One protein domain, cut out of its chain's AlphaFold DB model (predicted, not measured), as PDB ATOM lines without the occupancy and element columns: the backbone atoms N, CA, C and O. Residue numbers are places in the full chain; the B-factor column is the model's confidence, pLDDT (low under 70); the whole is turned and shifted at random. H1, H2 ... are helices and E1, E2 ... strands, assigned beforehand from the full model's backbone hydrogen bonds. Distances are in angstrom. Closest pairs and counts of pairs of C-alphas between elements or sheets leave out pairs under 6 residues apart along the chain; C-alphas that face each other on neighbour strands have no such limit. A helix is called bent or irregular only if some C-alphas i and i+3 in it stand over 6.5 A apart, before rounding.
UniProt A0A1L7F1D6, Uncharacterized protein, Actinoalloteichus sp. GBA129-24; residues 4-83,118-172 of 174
ATOM      1  N   THR A   4     150.926 188.164 193.765       76.38
ATOM      2  CA  THR A   4     150.709 189.586 193.431       76.38
ATOM      3  C   THR A   4     152.001 190.397 193.486       76.38
ATOM      4  O   THR A   4     152.883 190.114 194.296       76.38
ATOM      5  N   VAL A   5     152.075 191.442 192.660       77.94
ATOM      6  CA  VAL A   5     153.129 192.469 192.687       77.94
ATOM      7  C   VAL A   5     152.883 193.462 193.830       77.94
ATOM      8  O   VAL A   5     151.734 193.803 194.109       77.94
ATOM      9  N   ILE A   6     153.951 193.937 194.477       73.62
ATOM     10  CA  ILE A   6     153.907 194.979 195.512       73.62
ATOM     11  C   ILE A   6     154.347 196.314 194.887       73.62
ATOM     12  O   ILE A   6     155.542 196.604 194.801       73.62
ATOM     13  N   ASP A   7     153.380 197.123 194.449       68.62
ATOM     14  CA  ASP A   7     153.596 198.358 193.667       68.62
ATOM     15  C   ASP A   7     154.556 199.360 194.349       68.62
ATOM     16  O   ASP A   7     155.499 199.865 193.738       68.62
ATOM     17  N   GLU A   8     154.445 199.519 195.674       71.50
ATOM     18  CA  GLU A   8     155.304 200.397 196.495       71.50
ATOM     19  C   GLU A   8     156.811 200.063 196.426       71.50
ATOM     20  O   GLU A   8     157.652 200.834 196.892       71.50
ATOM     21  N   SER A   9     157.185 198.916 195.850       81.69
ATOM     22  CA  SER A   9     158.569 198.450 195.767       81.69
ATOM     23  C   SER A   9     159.207 198.550 194.376       81.69
ATOM     24  O   SER A   9     160.350 198.115 194.214       81.69
ATOM     25  N   VAL A  10     158.546 199.186 193.397       88.06
ATOM     26  CA  VAL A  10     159.065 199.320 192.018       88.06
ATOM     27  C   VAL A  10     160.418 200.040 191.945       88.06
ATOM     28  O   VAL A  10     161.307 199.614 191.212       88.06
ATOM     29  N   VAL A  11     160.641 201.065 192.775       89.44
ATOM     30  CA  VAL A  11     161.926 201.793 192.832       89.44
ATOM     31  C   VAL A  11     163.059 200.881 193.309       89.44
ATOM     32  O   VAL A  11     164.164 200.912 192.763       89.44
ATOM     33  N   ARG A  12     162.788 200.026 194.305       92.75
ATOM     34  CA  ARG A  12     163.762 199.041 194.793       92.75
ATOM     35  C   ARG A  12     164.021 197.993 193.719       92.75
ATOM     36  O   ARG A  12     165.177 197.695 193.441       92.75
ATOM     37  N   TYR A  13     162.971 197.492 193.077       93.62
ATOM     38  CA  TYR A  13     163.102 196.533 191.985       93.62
ATOM     39  C   TYR A  13     163.969 197.077 190.837       93.62
ATOM     40  O   TYR A  13     164.920 196.416 190.427       93.62
ATOM     41  N   ALA A  14     163.747 198.322 190.408       92.94
ATOM     42  CA  ALA A  14     164.571 198.996 189.403       92.94
ATOM     43  C   ALA A  14     166.056 199.098 189.801       92.94
ATOM     44  O   ALA A  14     166.943 198.890 188.970       92.94
ATOM     45  N   ALA A  15     166.350 199.379 191.075       93.81
ATOM     46  CA  ALA A  15     167.723 199.382 191.579       93.81
ATOM     47  C   ALA A  15     168.364 197.985 191.502       93.81
ATOM     48  O   ALA A  15     169.509 197.854 191.068       93.81
ATOM     49  N   TYR A  16     167.619 196.935 191.857       95.12
ATOM     50  CA  TYR A  16     168.094 195.557 191.739       95.12
ATOM     51  C   TYR A  16     168.309 195.135 190.281       95.12
ATOM     52  O   TYR A  16     169.328 194.509 189.997       95.12
ATOM     53  N   LEU A  17     167.433 195.522 189.346       95.56
ATOM     54  CA  LEU A  17     167.608 195.255 187.910       95.56
ATOM     55  C   LEU A  17     168.931 195.816 187.374       95.56
ATOM     56  O   LEU A  17     169.639 195.128 186.643       95.56
ATOM     57  N   ARG A  18     169.310 197.031 187.795       94.25
ATOM     58  CA  ARG A  18     170.608 197.637 187.446       94.25
ATOM     59  C   ARG A  18     171.786 196.846 188.009       94.25
ATOM     60  O   ARG A  18     172.735 196.561 187.288       94.25
ATOM     61  N   LEU A  19     171.717 196.460 189.284       94.56
ATOM     62  CA  LEU A  19     172.783 195.704 189.961       94.56
ATOM     63  C   LEU A  19     172.936 194.270 189.435       94.56
ATOM     64  O   LEU A  19     173.992 193.657 189.584       94.56
ATOM     65  N   THR A  20     171.885 193.727 188.828       94.94
ATOM     66  CA  THR A  20     171.814 192.330 188.386       94.94
ATOM     67  C   THR A  20     171.623 192.193 186.876       94.94
ATOM     68  O   THR A  20     171.204 191.143 186.399       94.94
ATOM     69  N   SER A  21     171.989 193.219 186.101       94.44
ATOM     70  CA  SER A  21     171.846 193.240 184.636       94.44
ATOM     71  C   SER A  21     172.542 192.064 183.935       94.44
ATOM     72  O   SER A  21     172.068 191.596 182.902       94.44
ATOM     73  N   HIS A  22     173.604 191.516 184.532       94.62
ATOM     74  CA  HIS A  22     174.281 190.300 184.068       94.62
ATOM     75  C   HIS A  22     173.358 189.068 183.997       94.62
ATOM     76  O   HIS A  22     173.580 188.192 183.170       94.62
ATOM     77  N   LEU A  23     172.290 188.996 184.805       95.62
ATOM     78  CA  LEU A  23     171.319 187.891 184.753       95.62
ATOM     79  C   LEU A  23     170.523 187.857 183.443       95.62
ATOM     80  O   LEU A  23     169.990 186.813 183.085       95.62
ATOM     81  N   PHE A  24     170.456 188.981 182.728       96.75
ATOM     82  CA  PHE A  24     169.795 189.096 181.429       96.75
ATOM     83  C   PHE A  24     170.744 188.799 180.261       96.75
ATOM     84  O   PHE A  24     170.374 189.033 179.110       96.75
ATOM     85  N   ARG A  25     171.964 188.323 180.553       94.75
ATOM     86  CA  ARG A  25     173.022 188.055 179.575       94.75
ATOM     87  C   ARG A  25     173.585 186.637 179.715       94.75
ATOM     88  O   ARG A  25     174.723 186.476 180.151       94.75
ATOM     89  N   PRO A  26     172.811 185.589 179.383       86.56
ATOM     90  CA  PRO A  26     173.232 184.201 179.595       86.56
ATOM     91  C   PRO A  26     174.499 183.802 178.814       86.56
ATOM     92  O   PRO A  26     175.147 182.826 179.181       86.56
ATOM     93  N   TRP A  27     174.858 184.566 177.775       86.50
ATOM     94  CA  TRP A  27     176.034 184.364 176.920       86.50
ATOM     95  C   TRP A  27     176.795 185.682 176.705       86.50
ATOM     96  O   TRP A  27     177.205 185.989 175.593       86.50
ATOM     97  N   ASP A  28     176.881 186.516 177.748       86.81
ATOM     98  CA  ASP A  28     177.455 187.877 177.733       86.81
ATOM     99  C   ASP A  28     176.744 188.901 176.818       86.81
ATOM    100  O   ASP A  28     177.006 190.105 176.897       86.81
ATOM    101  N   GLU A  29     175.750 188.463 176.043       91.81
ATOM    102  CA  GLU A  29     174.856 189.293 175.234       91.81
ATOM    103  C   GLU A  29     173.448 189.385 175.848       91.81
ATOM    104  O   GLU A  29     172.951 188.384 176.373       91.81
ATOM    105  N   PRO A  30     172.777 190.556 175.788       95.25
ATOM    106  CA  PRO A  30     171.378 190.691 176.194       95.25
ATOM    107  C   PRO A  30     170.474 189.679 175.484       95.25
ATOM    108  O   PRO A  30     170.479 189.589 174.256       95.25
ATOM    109  N   THR A  31     169.686 188.926 176.250       95.69
ATOM    110  CA  THR A  31     168.783 187.928 175.669       95.69
ATOM    111  C   THR A  31     167.670 188.569 174.832       95.69
ATOM    112  O   THR A  31     167.031 189.541 175.231       95.69
ATOM    113  N   ALA A  32     167.409 187.988 173.661       95.75
ATOM    114  CA  ALA A  32     166.253 188.315 172.824       95.75
ATOM    115  C   ALA A  32     165.061 187.369 173.068       95.75
ATOM    116  O   ALA A  32     164.000 187.543 172.469       95.75
ATOM    117  N   ASP A  33     165.225 186.365 173.932       95.69
ATOM    118  CA  ASP A  33     164.210 185.360 174.231       95.69
ATOM    119  C   ASP A  33     163.278 185.848 175.355       95.69
ATOM    120  O   ASP A  33     163.745 186.122 176.467       95.69
ATOM    121  N   PRO A  34     161.957 185.959 175.110       97.12
ATOM    122  CA  PRO A  34     161.013 186.414 176.129       97.12
ATOM    123  C   PRO A  34     160.995 185.538 177.390       97.12
ATOM    124  O   PRO A  34     160.791 186.047 178.492       97.12
ATOM    125  N   GLY A  35     161.222 184.229 177.247       97.00
ATOM    126  CA  GLY A  35     161.254 183.269 178.347       97.00
ATOM    127  C   GLY A  35     162.482 183.443 179.237       97.00
ATOM    128  O   GLY A  35     162.349 183.499 180.460       97.00
ATOM    129  N   GLU A  36     163.668 183.593 178.643       96.88
ATOM    130  CA  GLU A  36     164.899 183.904 179.384       96.88
ATOM    131  C   GLU A  36     164.814 185.270 180.072       96.88
ATOM    132  O   GLU A  36     165.185 185.398 181.241       96.88
ATOM    133  N   PHE A  37     164.268 186.279 179.386       98.00
ATOM    134  CA  PHE A  37     164.058 187.602 179.970       98.00
ATOM    135  C   PHE A  37     163.106 187.539 181.169       98.00
ATOM    136  O   PHE A  37     163.416 188.070 182.237       98.00
ATOM    137  N   ALA A  38     161.973 186.843 181.032       97.94
ATOM    138  CA  ALA A  38     161.031 186.637 182.127       97.94
ATOM    139  C   ALA A  38     161.665 185.858 183.286       97.94
ATOM    140  O   ALA A  38     161.405 186.174 184.448       97.94
ATOM    141  N   ALA A  39     162.534 184.886 182.997       97.31
ATOM    142  CA  ALA A  39     163.249 184.142 184.024       97.31
ATOM    143  C   ALA A  39     164.221 185.015 184.821       97.31
ATOM    144  O   ALA A  39     164.230 184.954 186.053       97.31
ATOM    145  N   ALA A  40     164.988 185.868 184.140       97.69
ATOM    146  CA  ALA A  40     165.864 186.836 184.786       97.69
ATOM    147  C   ALA A  40     165.058 187.853 185.612       97.69
ATOM    148  O   ALA A  40     165.317 188.020 186.805       97.69
ATOM    149  N   ALA A  41     164.019 188.458 185.026       97.62
ATOM    150  CA  ALA A  41     163.156 189.429 185.700       97.62
ATOM    151  C   ALA A  41     162.486 188.845 186.955       97.62
ATOM    152  O   ALA A  41     162.508 189.476 188.017       97.62
ATOM    153  N   TRP A  42     161.956 187.620 186.860       97.38
ATOM    154  CA  TRP A  42     161.356 186.893 187.978       97.38
ATOM    155  C   TRP A  42     162.364 186.576 189.083       97.38
ATOM    156  O   TRP A  42     162.066 186.743 190.269       97.38
ATOM    157  N   ARG A  43     163.573 186.143 188.704       96.69
ATOM    158  CA  ARG A  43     164.652 185.850 189.650       96.69
ATOM    159  C   ARG A  43     165.041 187.090 190.449       96.69
ATOM    160  O   ARG A  43     165.227 186.978 191.655       96.69
ATOM    161  N   VAL A  44     165.122 188.253 189.803       96.94
ATOM    162  CA  VAL A  44     165.404 189.530 190.479       96.94
ATOM    163  C   VAL A  44     164.254 189.949 191.394       96.94
ATOM    164  O   VAL A  44     164.490 190.444 192.491       96.94
ATOM    165  N   ALA A  45     163.010 189.726 190.967       95.62
ATOM    166  CA  ALA A  45     161.812 190.090 191.722       95.62
ATOM    167  C   ALA A  45     161.595 189.235 192.984       95.62
ATOM    168  O   ALA A  45     160.809 189.613 193.855       95.62
ATOM    169  N   SER A  46     162.270 188.091 193.087       92.75
ATOM    170  CA  SER A  46     162.052 187.091 194.133       92.75
ATOM    171  C   SER A  46     163.204 187.041 195.143       92.75
ATOM    172  O   SER A  46     164.342 187.425 194.864       92.75
ATOM    173  N   SER A  47     162.918 186.505 196.331       85.44
ATOM    174  CA  SER A  47     163.960 186.074 197.271       85.44
ATOM    175  C   SER A  47     164.773 184.919 196.653       85.44
ATOM    176  O   SER A  47     164.193 184.104 195.931       85.44
ATOM    177  N   PRO A  48     166.093 184.814 196.900       86.81
ATOM    178  CA  PRO A  48     166.900 185.643 197.801       86.81
ATOM    179  C   PRO A  48     167.504 186.896 197.157       86.81
ATOM    180  O   PRO A  48     168.221 187.617 197.843       86.81
ATOM    181  N   VAL A  49     167.256 187.170 195.868       90.88
ATOM    182  CA  VAL A  49     167.870 188.326 195.193       90.88
ATOM    183  C   VAL A  49     167.328 189.625 195.771       90.88
ATOM    184  O   VAL A  49     168.109 190.450 196.225       90.88
ATOM    185  N   MET A  50     166.007 189.785 195.822       89.25
ATOM    186  CA  MET A  50     165.364 190.928 196.462       89.25
ATOM    187  C   MET A  50     164.616 190.455 197.710       89.25
ATOM    188  O   MET A  50     163.703 189.635 197.624       89.25
ATOM    189  N   SER A  51     164.993 190.977 198.880       83.44
ATOM    190  CA  SER A  51     164.326 190.684 200.154       83.44
ATOM    191  C   SER A  51     163.985 191.978 200.911       83.44
ATOM    192  O   SER A  51     164.892 192.772 201.173       83.44
ATOM    193  N   PRO A  52     162.705 192.226 201.260       81.62
ATOM    194  CA  PRO A  52     161.507 191.511 200.806       81.62
ATOM    195  C   PRO A  52     161.340 191.586 199.281       81.62
ATOM    196  O   PRO A  52     161.658 192.621 198.680       81.62
ATOM    197  N   GLY A  53     160.834 190.508 198.677       84.75
ATOM    198  CA  GLY A  53     160.622 190.406 197.230       84.75
ATOM    199  C   GLY A  53     159.679 191.476 196.677       84.75
ATOM    200  O   GLY A  53     158.896 192.075 197.412       84.75
ATOM    201  N   TYR A  54     159.768 191.713 195.371       86.94
ATOM    202  CA  TYR A  54     158.811 192.520 194.608       86.94
ATOM    203  C   TYR A  54     157.467 191.792 194.429       86.94
ATOM    204  O   TYR A  54     156.424 192.418 194.233       86.94
ATOM    205  N   VAL A  55     157.488 190.460 194.529       90.12
ATOM    206  CA  VAL A  55     156.308 189.592 194.500       90.12
ATOM    207  C   VAL A  55     156.000 189.021 195.883       90.12
ATOM    208  O   VAL A  55     156.896 188.748 196.682       90.12
ATOM    209  N   SER A  56     154.715 188.802 196.148       87.00
ATOM    210  CA  SER A  56     154.212 188.040 197.293       87.00
ATOM    211  C   SER A  56     153.393 186.856 196.798       87.00
ATOM    212  O   SER A  56     152.680 186.972 195.799       87.00
ATOM    213  N   TRP A  57     153.466 185.721 197.491       88.75
ATOM    214  CA  TRP A  57     152.721 184.513 197.147       88.75
ATOM    215  C   TRP A  57     152.139 183.811 198.374       88.75
ATOM    216  O   TRP A  57     152.471 184.113 199.519       88.75
ATOM    217  N   HIS A  58     151.241 182.863 198.112       89.75
ATOM    218  CA  HIS A  58     150.558 182.072 199.130       89.75
ATOM    219  C   HIS A  58     151.527 181.375 200.114       89.75
ATOM    220  O   HIS A  58     152.518 180.807 199.657       89.75
ATOM    221  N   PRO A  59     151.217 181.265 201.425       89.50
ATOM    222  CA  PRO A  59     152.116 180.659 202.423       89.50
ATOM    223  C   PRO A  59     152.499 179.189 202.221       89.50
ATOM    224  O   PRO A  59     153.390 178.683 202.896       89.50
ATOM    225  N   LYS A  60     151.800 178.479 201.329       90.88
ATOM    226  CA  LYS A  60     152.133 177.099 200.938       90.88
ATOM    227  C   LYS A  60     153.087 177.022 199.746       90.88
ATOM    228  O   LYS A  60     153.595 175.940 199.475       90.88
ATOM    229  N   VAL A  61     153.323 178.123 199.035       92.56
ATOM    230  CA  VAL A  61     154.326 178.192 197.968       92.56
ATOM    231  C   VAL A  61     155.695 178.322 198.624       92.56
ATOM    232  O   VAL A  61     155.974 179.314 199.291       92.56
ATOM    233  N   GLN A  62     156.519 177.291 198.454       92.31
ATOM    234  CA  GLN A  62     157.870 177.216 199.013       92.31
ATOM    235  C   GLN A  62     158.883 177.839 198.060       92.31
ATOM    236  O   GLN A  62     159.755 178.599 198.472       92.31
ATOM    237  N   GLN A  63     158.724 177.564 196.768       92.88
ATOM    238  CA  GLN A  63     159.588 178.092 195.729       92.88
ATOM    239  C   GLN A  63     158.798 178.254 194.431       92.88
ATOM    240  O   GLN A  63     157.933 177.441 194.106       92.88
ATOM    241  N   ALA A  64     159.118 179.296 193.673       95.69
ATOM    242  CA  ALA A  64     158.632 179.491 192.317       95.69
ATOM    243  C   ALA A  64     159.789 179.998 191.460       95.69
ATOM    244  O   ALA A  64     160.358 181.052 191.740       95.69
ATOM    245  N   VAL A  65     160.152 179.240 190.429       96.38
ATOM    246  CA  VAL A  65     161.248 179.580 189.515       96.38
ATOM    247  C   VAL A  65     160.784 179.419 188.080       96.38
ATOM    248  O   VAL A  65     160.128 178.435 187.742       96.38
ATOM    249  N   VAL A  66     161.126 180.375 187.223       97.25
ATOM    250  CA  VAL A  66     160.930 180.215 185.782       97.25
ATOM    251  C   VAL A  66     162.067 179.350 185.248       97.25
ATOM    252  O   VAL A  66     163.238 179.593 185.540       97.25
ATOM    253  N   VAL A  67     161.708 178.320 184.497       96.69
ATOM    254  CA  VAL A  67     162.617 177.372 183.857       96.69
ATOM    255  C   VAL A  67     162.301 177.303 182.372       96.69
ATOM    256  O   VAL A  67     161.157 177.520 181.974       96.69
ATOM    257  N   LEU A  68     163.308 176.968 181.573       95.31
ATOM    258  CA  LEU A  68     163.147 176.621 180.169       95.31
ATOM    259  C   LEU A  68     163.399 175.118 180.009       95.31
ATOM    260  O   LEU A  68     164.205 174.548 180.751       95.31
ATOM    261  N   ASP A  69     162.679 174.475 179.094       94.56
ATOM    262  CA  ASP A  69     163.004 173.122 178.635       94.56
ATOM    263  C   ASP A  69     164.018 173.148 177.475       94.56
ATOM    264  O   ASP A  69     164.488 174.213 177.062       94.56
ATOM    265  N   ASP A  70     164.355 171.970 176.949       93.56
ATOM    266  CA  ASP A  70     165.308 171.819 175.842       93.56
ATOM    267  C   ASP A  70     164.818 172.491 174.541       93.56
ATOM    268  O   ASP A  70     165.627 172.887 173.704       93.56
ATOM    269  N   ASP A  71     163.501 172.687 174.402       93.12
ATOM    270  CA  ASP A  71     162.852 173.385 173.287       93.12
ATOM    271  C   ASP A  71     162.700 174.901 173.548       93.12
ATOM    272  O   ASP A  71     161.996 175.595 172.808       93.12
ATOM    273  N   ARG A  72     163.334 175.429 174.606       90.56
ATOM    274  CA  ARG A  72     163.243 176.828 175.066       90.56
ATOM    275  C   ARG A  72     161.824 177.281 175.419       90.56
ATOM    276  O   ARG A  72     161.506 178.468 175.367       90.56
ATOM    277  N   ARG A  73     160.943 176.362 175.812       94.69
ATOM    278  CA  ARG A  73     159.603 176.714 176.294       94.69
ATOM    279  C   ARG A  73     159.678 177.065 177.768       94.69
ATOM    280  O   ARG A  73     160.131 176.268 178.590       94.69
ATOM    281  N   ALA A  74     159.219 178.264 178.107       96.62
ATOM    282  CA  ALA A  74     159.229 178.740 179.477       96.62
ATOM    283  C   ALA A  74     158.068 178.143 180.293       96.62
ATOM    284  O   ALA A  74     156.935 178.014 179.826       96.62
ATOM    285  N   ALA A  75     158.340 177.809 181.549       97.69
ATOM    286  CA  ALA A  75     157.336 177.428 182.531       97.69
ATOM    287  C   ALA A  75     157.755 177.890 183.926       97.69
ATOM    288  O   ALA A  75     158.937 177.928 184.252       97.69
ATOM    289  N   VAL A  76     156.790 178.168 184.796       97.44
ATOM    290  CA  VAL A  76     157.053 178.347 186.225       97.44
ATOM    291  C   VAL A  76     157.009 176.987 186.899       97.44
ATOM    292  O   VAL A  76     155.957 176.348 186.954       97.44
ATOM    293  N   ARG A  77     158.141 176.530 187.429       97.75
ATOM    294  CA  ARG A  77     158.188 175.405 188.360       97.75
ATOM    295  C   ARG A  77     157.882 175.926 189.757       97.75
ATOM    296  O   ARG A  77     158.633 176.735 190.298       97.75
ATOM    297  N   VAL A  78     156.787 175.446 190.323       97.19
ATOM    298  CA  VAL A  78     156.290 175.848 191.635       97.19
ATOM    299  C   VAL A  78     156.326 174.651 192.564       97.19
ATOM    300  O   VAL A  78     155.736 173.614 192.267       97.19
ATOM    301  N   GLU A  79     157.007 174.805 193.687       96.25
ATOM    302  CA  GLU A  79     157.073 173.821 194.758       96.25
ATOM    303  C   GLU A  79     156.115 174.235 195.869       96.25
ATOM    304  O   GLU A  79     156.179 175.343 196.409       96.25
ATOM    305  N   LEU A  80     155.186 173.338 196.178       94.31
ATOM    306  CA  LEU A  80     154.125 173.544 197.147       94.31
ATOM    307  C   LEU A  80     154.317 172.603 198.328       94.31
ATOM    308  O   LEU A  80     154.482 171.393 198.160       94.31
ATOM    309  N   MET A  81     154.199 173.159 199.527       92.31
ATOM    310  CA  MET A  81     154.077 172.388 200.753       92.31
ATOM    311  C   MET A  81     152.781 171.573 200.727       92.31
ATOM    312  O   MET A  81     151.686 172.110 200.524       92.31
ATOM    313  N   VAL A  82     152.909 170.269 200.973       90.00
ATOM    314  CA  VAL A  82     151.775 169.364 201.173       90.00
ATOM    315  C   VAL A  82     151.585 169.139 202.678       90.00
ATOM    316  O   VAL A  82     152.571 168.889 203.376       90.00
ATOM    317  N   PRO A  83     150.345 169.220 203.205       79.06
ATOM    318  CA  PRO A  83     150.033 168.812 204.577       79.06
ATOM    319  C   PRO A  83     150.523 167.389 204.900       79.06
ATOM    320  O   PRO A  83     150.842 166.637 203.978       79.06
ATOM    321  N   THR A 118     156.397 167.380 199.065       92.50
ATOM    322  CA  THR A 118     156.312 168.561 198.203       92.50
ATOM    323  C   THR A 118     155.596 168.191 196.913       92.50
ATOM    324  O   THR A 118     155.895 167.168 196.297       92.50
ATOM    325  N   LEU A 119     154.654 169.029 196.491       94.62
ATOM    326  CA  LEU A 119     154.012 168.932 195.186       94.62
ATOM    327  C   LEU A 119     154.699 169.913 194.238       94.62
ATOM    328  O   LEU A 119     154.712 171.114 194.498       94.62
ATOM    329  N   THR A 120     155.245 169.410 193.133       96.81
ATOM    330  CA  THR A 120     155.792 170.260 192.070       96.81
ATOM    331  C   THR A 120     154.764 170.425 190.960       96.81
ATOM    332  O   THR A 120     154.317 169.441 190.375       96.81
ATOM    333  N   VAL A 121     154.423 171.670 190.640       96.75
ATOM    334  CA  VAL A 121     153.555 172.033 189.516       96.75
ATOM    335  C   VAL A 121     154.382 172.801 188.491       96.75
ATOM    336  O   VAL A 121     155.136 173.701 188.854       96.75
ATOM    337  N   ARG A 122     154.246 172.465 187.207       96.69
ATOM    338  CA  ARG A 122     154.796 173.260 186.103       96.69
ATOM    339  C   ARG A 122     153.664 174.015 185.426       96.69
ATOM    340  O   ARG A 122     152.742 173.393 184.909       96.69
ATOM    341  N   VAL A 123     153.743 175.338 185.455       96.50
ATOM    342  CA  VAL A 123     152.784 176.248 184.826       96.50
ATOM    343  C   VAL A 123     153.407 176.770 183.534       96.50
ATOM    344  O   VAL A 123     154.354 177.549 183.626       96.50
ATOM    345  N   PRO A 124     152.943 176.348 182.347       96.69
ATOM    346  CA  PRO A 124     153.467 176.864 181.087       96.69
ATOM    347  C   PRO A 124     153.328 178.387 180.999       96.69
ATOM    348  O   PRO A 124     152.302 178.943 181.391       96.69
ATOM    349  N   LEU A 125     154.359 179.050 180.479       95.62
ATOM    350  CA  LEU A 125     154.320 180.455 180.097       95.62
ATOM    351  C   LEU A 125     154.259 180.518 178.576       95.62
ATOM    352  O   LEU A 125     155.191 180.118 177.881       95.62
ATOM    353  N   GLU A 126     153.144 181.001 178.048       91.00
ATOM    354  CA  GLU A 126     153.017 181.202 176.612       91.00
ATOM    355  C   GLU A 126     153.853 182.413 176.197       91.00
ATOM    356  O   GLU A 126     153.624 183.518 176.689       91.00
ATOM    357  N   ASN A 127     154.789 182.230 175.260       85.06
ATOM    358  CA  ASN A 127     155.638 183.322 174.768       85.06
ATOM    359  C   ASN A 127     154.823 184.506 174.225       85.06
ATOM    360  O   ASN A 127     155.258 185.643 174.345       85.06
ATOM    361  N   ALA A 128     153.625 184.256 173.683       85.88
ATOM    362  CA  ALA A 128     152.711 185.303 173.217       85.88
ATOM    363  C   ALA A 128     152.207 186.231 174.341       85.88
ATOM    364  O   ALA A 128     151.783 187.351 174.068       85.88
ATOM    365  N   CYS A 129     152.255 185.772 175.592       90.75
ATOM    366  CA  CYS A 129     151.859 186.526 176.779       90.75
ATOM    367  C   CYS A 129     153.052 187.191 177.488       90.75
ATOM    368  O   CYS A 129     152.847 187.919 178.460       90.75
ATOM    369  N   LEU A 130     154.287 186.933 177.040       96.12
ATOM    370  CA  LEU A 130     155.499 187.544 177.582       96.12
ATOM    371  C   LEU A 130     155.883 188.774 176.749       96.12
ATOM    372  O   LEU A 130     155.750 188.751 175.523       96.12
ATOM    373  N   PRO A 131     156.360 189.861 177.378       97.12
ATOM    374  CA  PRO A 131     156.766 191.040 176.632       97.12
ATOM    375  C   PRO A 131     158.053 190.767 175.846       97.12
ATOM    376  O   PRO A 131     158.933 190.029 176.295       97.12
ATOM    377  N   THR A 132     158.188 191.408 174.686       97.56
ATOM    378  CA  THR A 132     159.445 191.402 173.931       97.56
ATOM    379  C   THR A 132     160.550 192.060 174.768       97.56
ATOM    380  O   THR A 132     160.330 193.180 175.239       97.56
ATOM    381  N   PRO A 133     161.725 191.421 174.937       97.94
ATOM    382  CA  PRO A 133     162.849 191.994 175.675       97.94
ATOM    383  C   PRO A 133     163.268 193.365 175.138       97.94
ATOM    384  O   PRO A 133     163.399 193.553 173.928       97.94
ATOM    385  N   GLN A 134     163.491 194.323 176.039       98.06
ATOM    386  CA  GLN A 134     164.013 195.650 175.707       98.06
ATOM    387  C   GLN A 134     165.027 196.092 176.757       98.06
ATOM    388  O   GLN A 134     164.922 195.740 177.936       98.06
ATOM    389  N   TYR A 135     166.001 196.876 176.306       97.38
ATOM    390  CA  TYR A 135     167.142 197.303 177.099       97.38
ATOM    391  C   TYR A 135     167.450 198.774 176.845       97.38
ATOM    392  O   TYR A 135     167.305 199.270 175.728       97.38
ATOM    393  N   GLN A 136     167.951 199.430 177.884       95.25
ATOM    394  CA  GLN A 136     168.536 200.761 177.817       95.25
ATOM    395  C   GLN A 136     169.866 200.724 177.045       95.25
ATOM    396  O   GLN A 136     170.456 199.652 176.878       95.25
ATOM    397  N   PRO A 137     170.400 201.878 176.598       92.75
ATOM    398  CA  PRO A 137     171.680 201.932 175.883       92.75
ATOM    399  C   PRO A 137     172.879 201.367 176.663       92.75
ATOM    400  O   PRO A 137     173.852 200.930 176.057       92.75
ATOM    401  N   ASP A 138     172.819 201.360 177.998       89.69
ATOM    402  CA  ASP A 138     173.830 200.741 178.872       89.69
ATOM    403  C   ASP A 138     173.655 199.208 179.010       89.69
ATOM    404  O   ASP A 138     174.459 198.517 179.641       89.69
ATOM    405  N   GLY A 139     172.607 198.665 178.387       89.94
ATOM    406  CA  GLY A 139     172.220 197.264 178.391       89.94
ATOM    407  C   GLY A 139     171.591 196.786 179.703       89.94
ATOM    408  O   GLY A 139     171.581 195.578 179.952       89.94
ATOM    409  N   THR A 140     171.099 197.701 180.542       94.00
ATOM    410  CA  THR A 140     170.161 197.408 181.637       94.00
ATOM    411  C   THR A 140     168.776 197.098 181.050       94.00
ATOM    412  O   THR A 140     168.375 197.769 180.100       94.00
ATOM    413  N   PRO A 141     168.017 196.110 181.560       96.94
ATOM    414  CA  PRO A 141     166.651 195.860 181.089       96.94
ATOM    415  C   PRO A 141     165.732 197.063 181.342       96.94
ATOM    416  O   PRO A 141     165.809 197.701 182.396       96.94
ATOM    417  N   GLU A 142     164.831 197.344 180.401       97.31
ATOM    418  CA  GLU A 142     163.811 198.377 180.594       97.31
ATOM    419  C   GLU A 142     162.860 197.996 181.735       97.31
ATOM    420  O   GLU A 142     162.334 196.880 181.788       97.31
ATOM    421  N   ILE A 143     162.633 198.937 182.658       95.81
ATOM    422  CA  ILE A 143     161.922 198.663 183.917       95.81
ATOM    423  C   ILE A 143     160.481 198.241 183.638       95.81
ATOM    424  O   ILE A 143     160.034 197.229 184.172       95.81
ATOM    425  N   ASP A 144     159.776 198.963 182.767       96.12
ATOM    426  CA  ASP A 144     158.374 198.671 182.446       96.12
ATOM    427  C   ASP A 144     158.217 197.285 181.802       96.12
ATOM    428  O   ASP A 144     157.258 196.565 182.080       96.12
ATOM    429  N   VAL A 145     159.204 196.866 181.005       97.88
ATOM    430  CA  VAL A 145     159.234 195.543 180.365       97.88
ATOM    431  C   VAL A 145     159.502 194.445 181.395       97.88
ATOM    432  O   VAL A 145     158.828 193.414 181.387       97.88
ATOM    433  N   ALA A 146     160.427 194.667 182.331       97.62
ATOM    434  CA  ALA A 146     160.681 193.743 183.434       97.62
ATOM    435  C   ALA A 146     159.461 193.602 184.363       97.62
ATOM    436  O   ALA A 146     159.084 192.485 184.723       97.62
ATOM    437  N   VAL A 147     158.793 194.711 184.697       96.06
ATOM    438  CA  VAL A 147     157.552 194.713 185.487       96.06
ATOM    439  C   VAL A 147     156.446 193.947 184.760       96.06
ATOM    440  O   VAL A 147     155.800 193.091 185.366       96.06
ATOM    441  N   ALA A 148     156.261 194.186 183.457       96.50
ATOM    442  CA  ALA A 148     155.287 193.461 182.647       96.50
ATOM    443  C   ALA A 148     155.581 191.951 182.594       96.50
ATOM    444  O   ALA A 148     154.660 191.142 182.716       96.50
ATOM    445  N   ALA A 149     156.854 191.557 182.489       97.88
ATOM    446  CA  ALA A 149     157.255 190.152 182.507       97.88
ATOM    447  C   ALA A 149     156.918 189.486 183.853       97.88
ATOM    448  O   ALA A 149     156.318 188.412 183.880       97.88
ATOM    449  N   VAL A 150     157.222 190.142 184.979       97.06
ATOM    450  CA  VAL A 150     156.860 189.638 186.317       97.06
ATOM    451  C   VAL A 150     155.342 189.540 186.482       97.06
ATOM    452  O   VAL A 150     154.840 188.549 187.016       97.06
ATOM    453  N   ALA A 151     154.592 190.534 186.001       95.50
ATOM    454  CA  ALA A 151     153.134 190.524 186.044       95.50
ATOM    455  C   ALA A 151     152.542 189.352 185.243       95.50
ATOM    456  O   ALA A 151     151.629 188.682 185.734       95.50
ATOM    457  N   ALA A 152     153.092 189.049 184.063       96.50
ATOM    458  CA  ALA A 152     152.682 187.902 183.253       96.50
ATOM    459  C   ALA A 152     152.910 186.569 183.988       96.50
ATOM    460  O   ALA A 152     152.020 185.716 184.024       96.50
ATOM    461  N   VAL A 153     154.055 186.416 184.665       96.56
ATOM    462  CA  VAL A 153     154.347 185.233 185.492       96.56
ATOM    463  C   VAL A 153     153.355 185.112 186.658       96.56
ATOM    464  O   VAL A 153     152.770 184.044 186.869       96.56
ATOM    465  N   CYS A 154     153.087 186.208 187.378       95.31
ATOM    466  CA  CYS A 154     152.091 186.250 188.456       95.31
ATOM    467  C   CYS A 154     150.688 185.852 187.973       95.31
ATOM    468  O   CYS A 154     149.970 185.128 188.675       95.31
ATOM    469  N   ALA A 155     150.290 186.322 186.787       94.00
ATOM    470  CA  ALA A 155     148.996 186.023 186.188       94.00
ATOM    471  C   ALA A 155     148.871 184.531 185.839       94.00
ATOM    472  O   ALA A 155     147.892 183.891 186.237       94.00
ATOM    473  N   ALA A 156     149.888 183.959 185.188       94.75
ATOM    474  CA  ALA A 156     149.928 182.539 184.846       94.75
ATOM    475  C   ALA A 156     149.838 181.655 186.103       94.75
ATOM    476  O   ALA A 156     148.976 180.778 186.203       94.75
ATOM    477  N   MET A 157     150.660 181.945 187.120       94.56
ATOM    478  CA  MET A 157     150.616 181.236 188.402       94.56
ATOM    479  C   MET A 157     149.252 181.363 189.084       94.56
ATOM    480  O   MET A 157     148.716 180.375 189.580       94.56
ATOM    481  N   SER A 158     148.675 182.565 189.119       93.12
ATOM    482  CA  SER A 158     147.393 182.800 189.789       93.12
ATOM    483  C   SER A 158     146.238 182.047 189.140       93.12
ATOM    484  O   SER A 158     145.364 181.558 189.856       93.12
ATOM    485  N   SER A 159     146.243 181.939 187.810       90.81
ATOM    486  CA  SER A 159     145.241 181.181 187.060       90.81
ATOM    487  C   SER A 159     145.341 179.681 187.358       90.81
ATOM    488  O   SER A 159     144.361 179.057 187.768       90.81
ATOM    489  N   CYS A 160     146.545 179.110 187.254       93.50
ATOM    490  CA  CYS A 160     146.743 177.666 187.374       93.50
ATOM    491  C   CYS A 160     146.736 177.154 188.821       93.50
ATOM    492  O   CYS A 160     146.233 176.063 189.087       93.50
ATOM    493  N   LEU A 161     147.291 177.908 189.774       94.50
ATOM    494  CA  LEU A 161     147.487 177.412 191.141       94.50
ATOM    495  C   LEU A 161     146.269 177.586 192.041       94.50
ATOM    496  O   LEU A 161     146.198 176.929 193.077       94.50
ATOM    497  N   ARG A 162     145.305 178.442 191.683       93.12
ATOM    498  CA  ARG A 162     144.116 178.688 192.512       93.12
ATOM    499  C   ARG A 162     143.387 177.395 192.931       93.12
ATOM    500  O   ARG A 162     143.174 177.242 194.134       93.12
ATOM    501  N   PRO A 163     143.033 176.455 192.027       93.62
ATOM    502  CA  PRO A 163     142.385 175.205 192.438       93.62
ATOM    503  C   PRO A 163     143.304 174.292 193.264       93.62
ATOM    504  O   PRO A 163     142.841 173.653 194.205       93.62
ATOM    505  N   VAL A 164     144.606 174.259 192.959       92.62
ATOM    506  CA  VAL A 164     145.585 173.430 193.684       92.62
ATOM    507  C   VAL A 164     145.727 173.899 195.132       92.62
ATOM    508  O   VAL A 164     145.669 173.095 196.059       92.62
ATOM    509  N   LEU A 165     145.867 175.208 195.337       92.25
ATOM    510  CA  LEU A 165     145.981 175.804 196.665       92.25
ATOM    511  C   LEU A 165     144.695 175.616 197.475       92.25
ATOM    512  O   LEU A 165     144.781 175.225 198.633       92.25
ATOM    513  N   ALA A 166     143.522 175.780 196.853       91.25
ATOM    514  CA  ALA A 166     142.244 175.521 197.515       91.25
ATOM    515  C   ALA A 166     142.126 174.066 198.010       91.25
ATOM    516  O   ALA A 166     141.686 173.828 199.135       91.25
ATOM    517  N   ALA A 167     142.575 173.093 197.208       90.69
ATOM    518  CA  ALA A 167     142.609 171.688 197.613       90.69
ATOM    519  C   ALA A 167     143.592 171.441 198.772       90.69
ATOM    520  O   ALA A 167     143.270 170.736 199.731       90.69
ATOM    521  N   LEU A 168     144.778 172.057 198.721       89.25
ATOM    522  CA  LEU A 168     145.770 171.959 199.791       89.25
ATOM    523  C   LEU A 168     145.308 172.633 201.088       89.25
ATOM    524  O   LEU A 168     145.692 172.171 202.162       89.25
ATOM    525  N   ASP A 169     144.536 173.717 201.017       87.31
ATOM    526  CA  ASP A 169     143.978 174.401 202.187       87.31
ATOM    527  C   ASP A 169     142.890 173.556 202.853       87.31
ATOM    528  O   ASP A 169     142.947 173.342 204.066       87.31
ATOM    529  N   ALA A 170     141.974 172.981 202.066       84.31
ATOM    530  CA  ALA A 170     140.933 172.084 202.566       84.31
ATOM    531  C   ALA A 170     141.517 170.863 203.303       84.31
ATOM    532  O   ALA A 170     141.030 170.490 204.367       84.31
ATOM    533  N   GLY A 171     142.613 170.290 202.795       71.75
ATOM    534  CA  GLY A 171     143.299 169.157 203.428       71.75
ATOM    535  C   GLY A 171     144.090 169.487 204.702       71.75
ATOM    536  O   GLY A 171     144.667 168.585 205.296       71.75
ATOM    537  N   THR A 172     144.162 170.757 205.124       65.25
ATOM    538  CA  THR A 172     144.869 171.169 206.360       65.25
ATOM    539  C   THR A 172     143.911 171.428 207.529       65.25
ATOM    540  O   THR A 172     144.368 171.747 208.623       65.25
TER     541      THR A 172
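Overview. This is residues 4 to 83 and 118 to 172 of the 174 residues of an uncharacterized protein of Actinoalloteichus sp. GBA129-24 (UniProt A0A1L7F1D6). A small, twisted sheet of three strands, E2, E3 and E4, has two helices over one face, H3 and the long arm H4a of the bent helix H4, which cross at about a right angle. H1 and H2 pack on H3 away from the sheet, and the arm H4b carries the bent helix on toward residue 172. The printed part has 135 residues, with four named helices and four named strands in the order H1 H2 H3 E1 E2 E3 E4 H4; the class is mixed, helices and strands, and the sheet, in the order E2, E3, E4, is antiparallel. The whole is compact, with a radius of gyration of the C-alphas of 14.9 A and spans of 51 by 35 by 21 A.

Along the chain. Find C-alpha 7 at (153.596, 198.358, 193.667), where H1 begins; it holds residues 7 to 19 and is irregular, with C-alphas 8 and 11 7.7 A apart. H2 is residues 21 to 24, and H3, residues 34 to 45, measures 16.0 A. Next come E1, residues 55 to 57, which pairs with no named strand, E2, residues 61 to 68, 19.9 A, and E3, residues 74 to 81, 22.8 A. E4, residues 118 to 124, runs 19.2 A. H4, residues 143 to 170, was assigned as one helix by its hydrogen bonds but is bent, with C-alphas 160 and 163 7.1 A apart: H4a, residues 143 to 160, runs 26.1 A, and H4b, residues 163 to 170, ends at C-alpha 170, (140.933, 172.084, 202.566).

Arrangement. In the hairpin E2 and E3, look for N 65 and O 77, 2.9 A apart; between E3 and E4, N 78 and O 121 are 2.8 A apart. H3 and H4a are on the same face of this sheet, in two layers, helices on one face of a sheet. H3 has a height over the sheet of 8.4 A, and its closest C-alphas to E2 are those of Ala 39 and Val 66, 4.9 A. H3 is the hub, the helix that touches most others: it touches H4a about perpendicular, at 87 degrees, closest at the C-alphas of Ala 38 and Ala 149, 5.2 A. It also touches H2, at Leu 23 and Ala 40, C-alphas 5.6 A apart, and H1, at Tyr 13 and Ala 45, C-alphas 6.6 A apart. H4b stands at a steep tilt of 61 degrees to H4a and only grazes the sheet. Each O i to N i+4 pair is within hydrogen-bond range in H3, H4a and H4b; in H1 7 of 9 are, and H2 is too short for such a pair.

Size, cuts and confidence. The C-alphas farthest apart are those of Pro 137 and Gly 171, 51.4 A. Residues 84 to 117 are not printed, and C-alphas 83 and 118 are 9.0 A apart across the cut. The link E4 to H4, residues 125 to 142, is long. Residues 7 and 172 are under 70 in pLDDT; the mean of the printed part is 92.3.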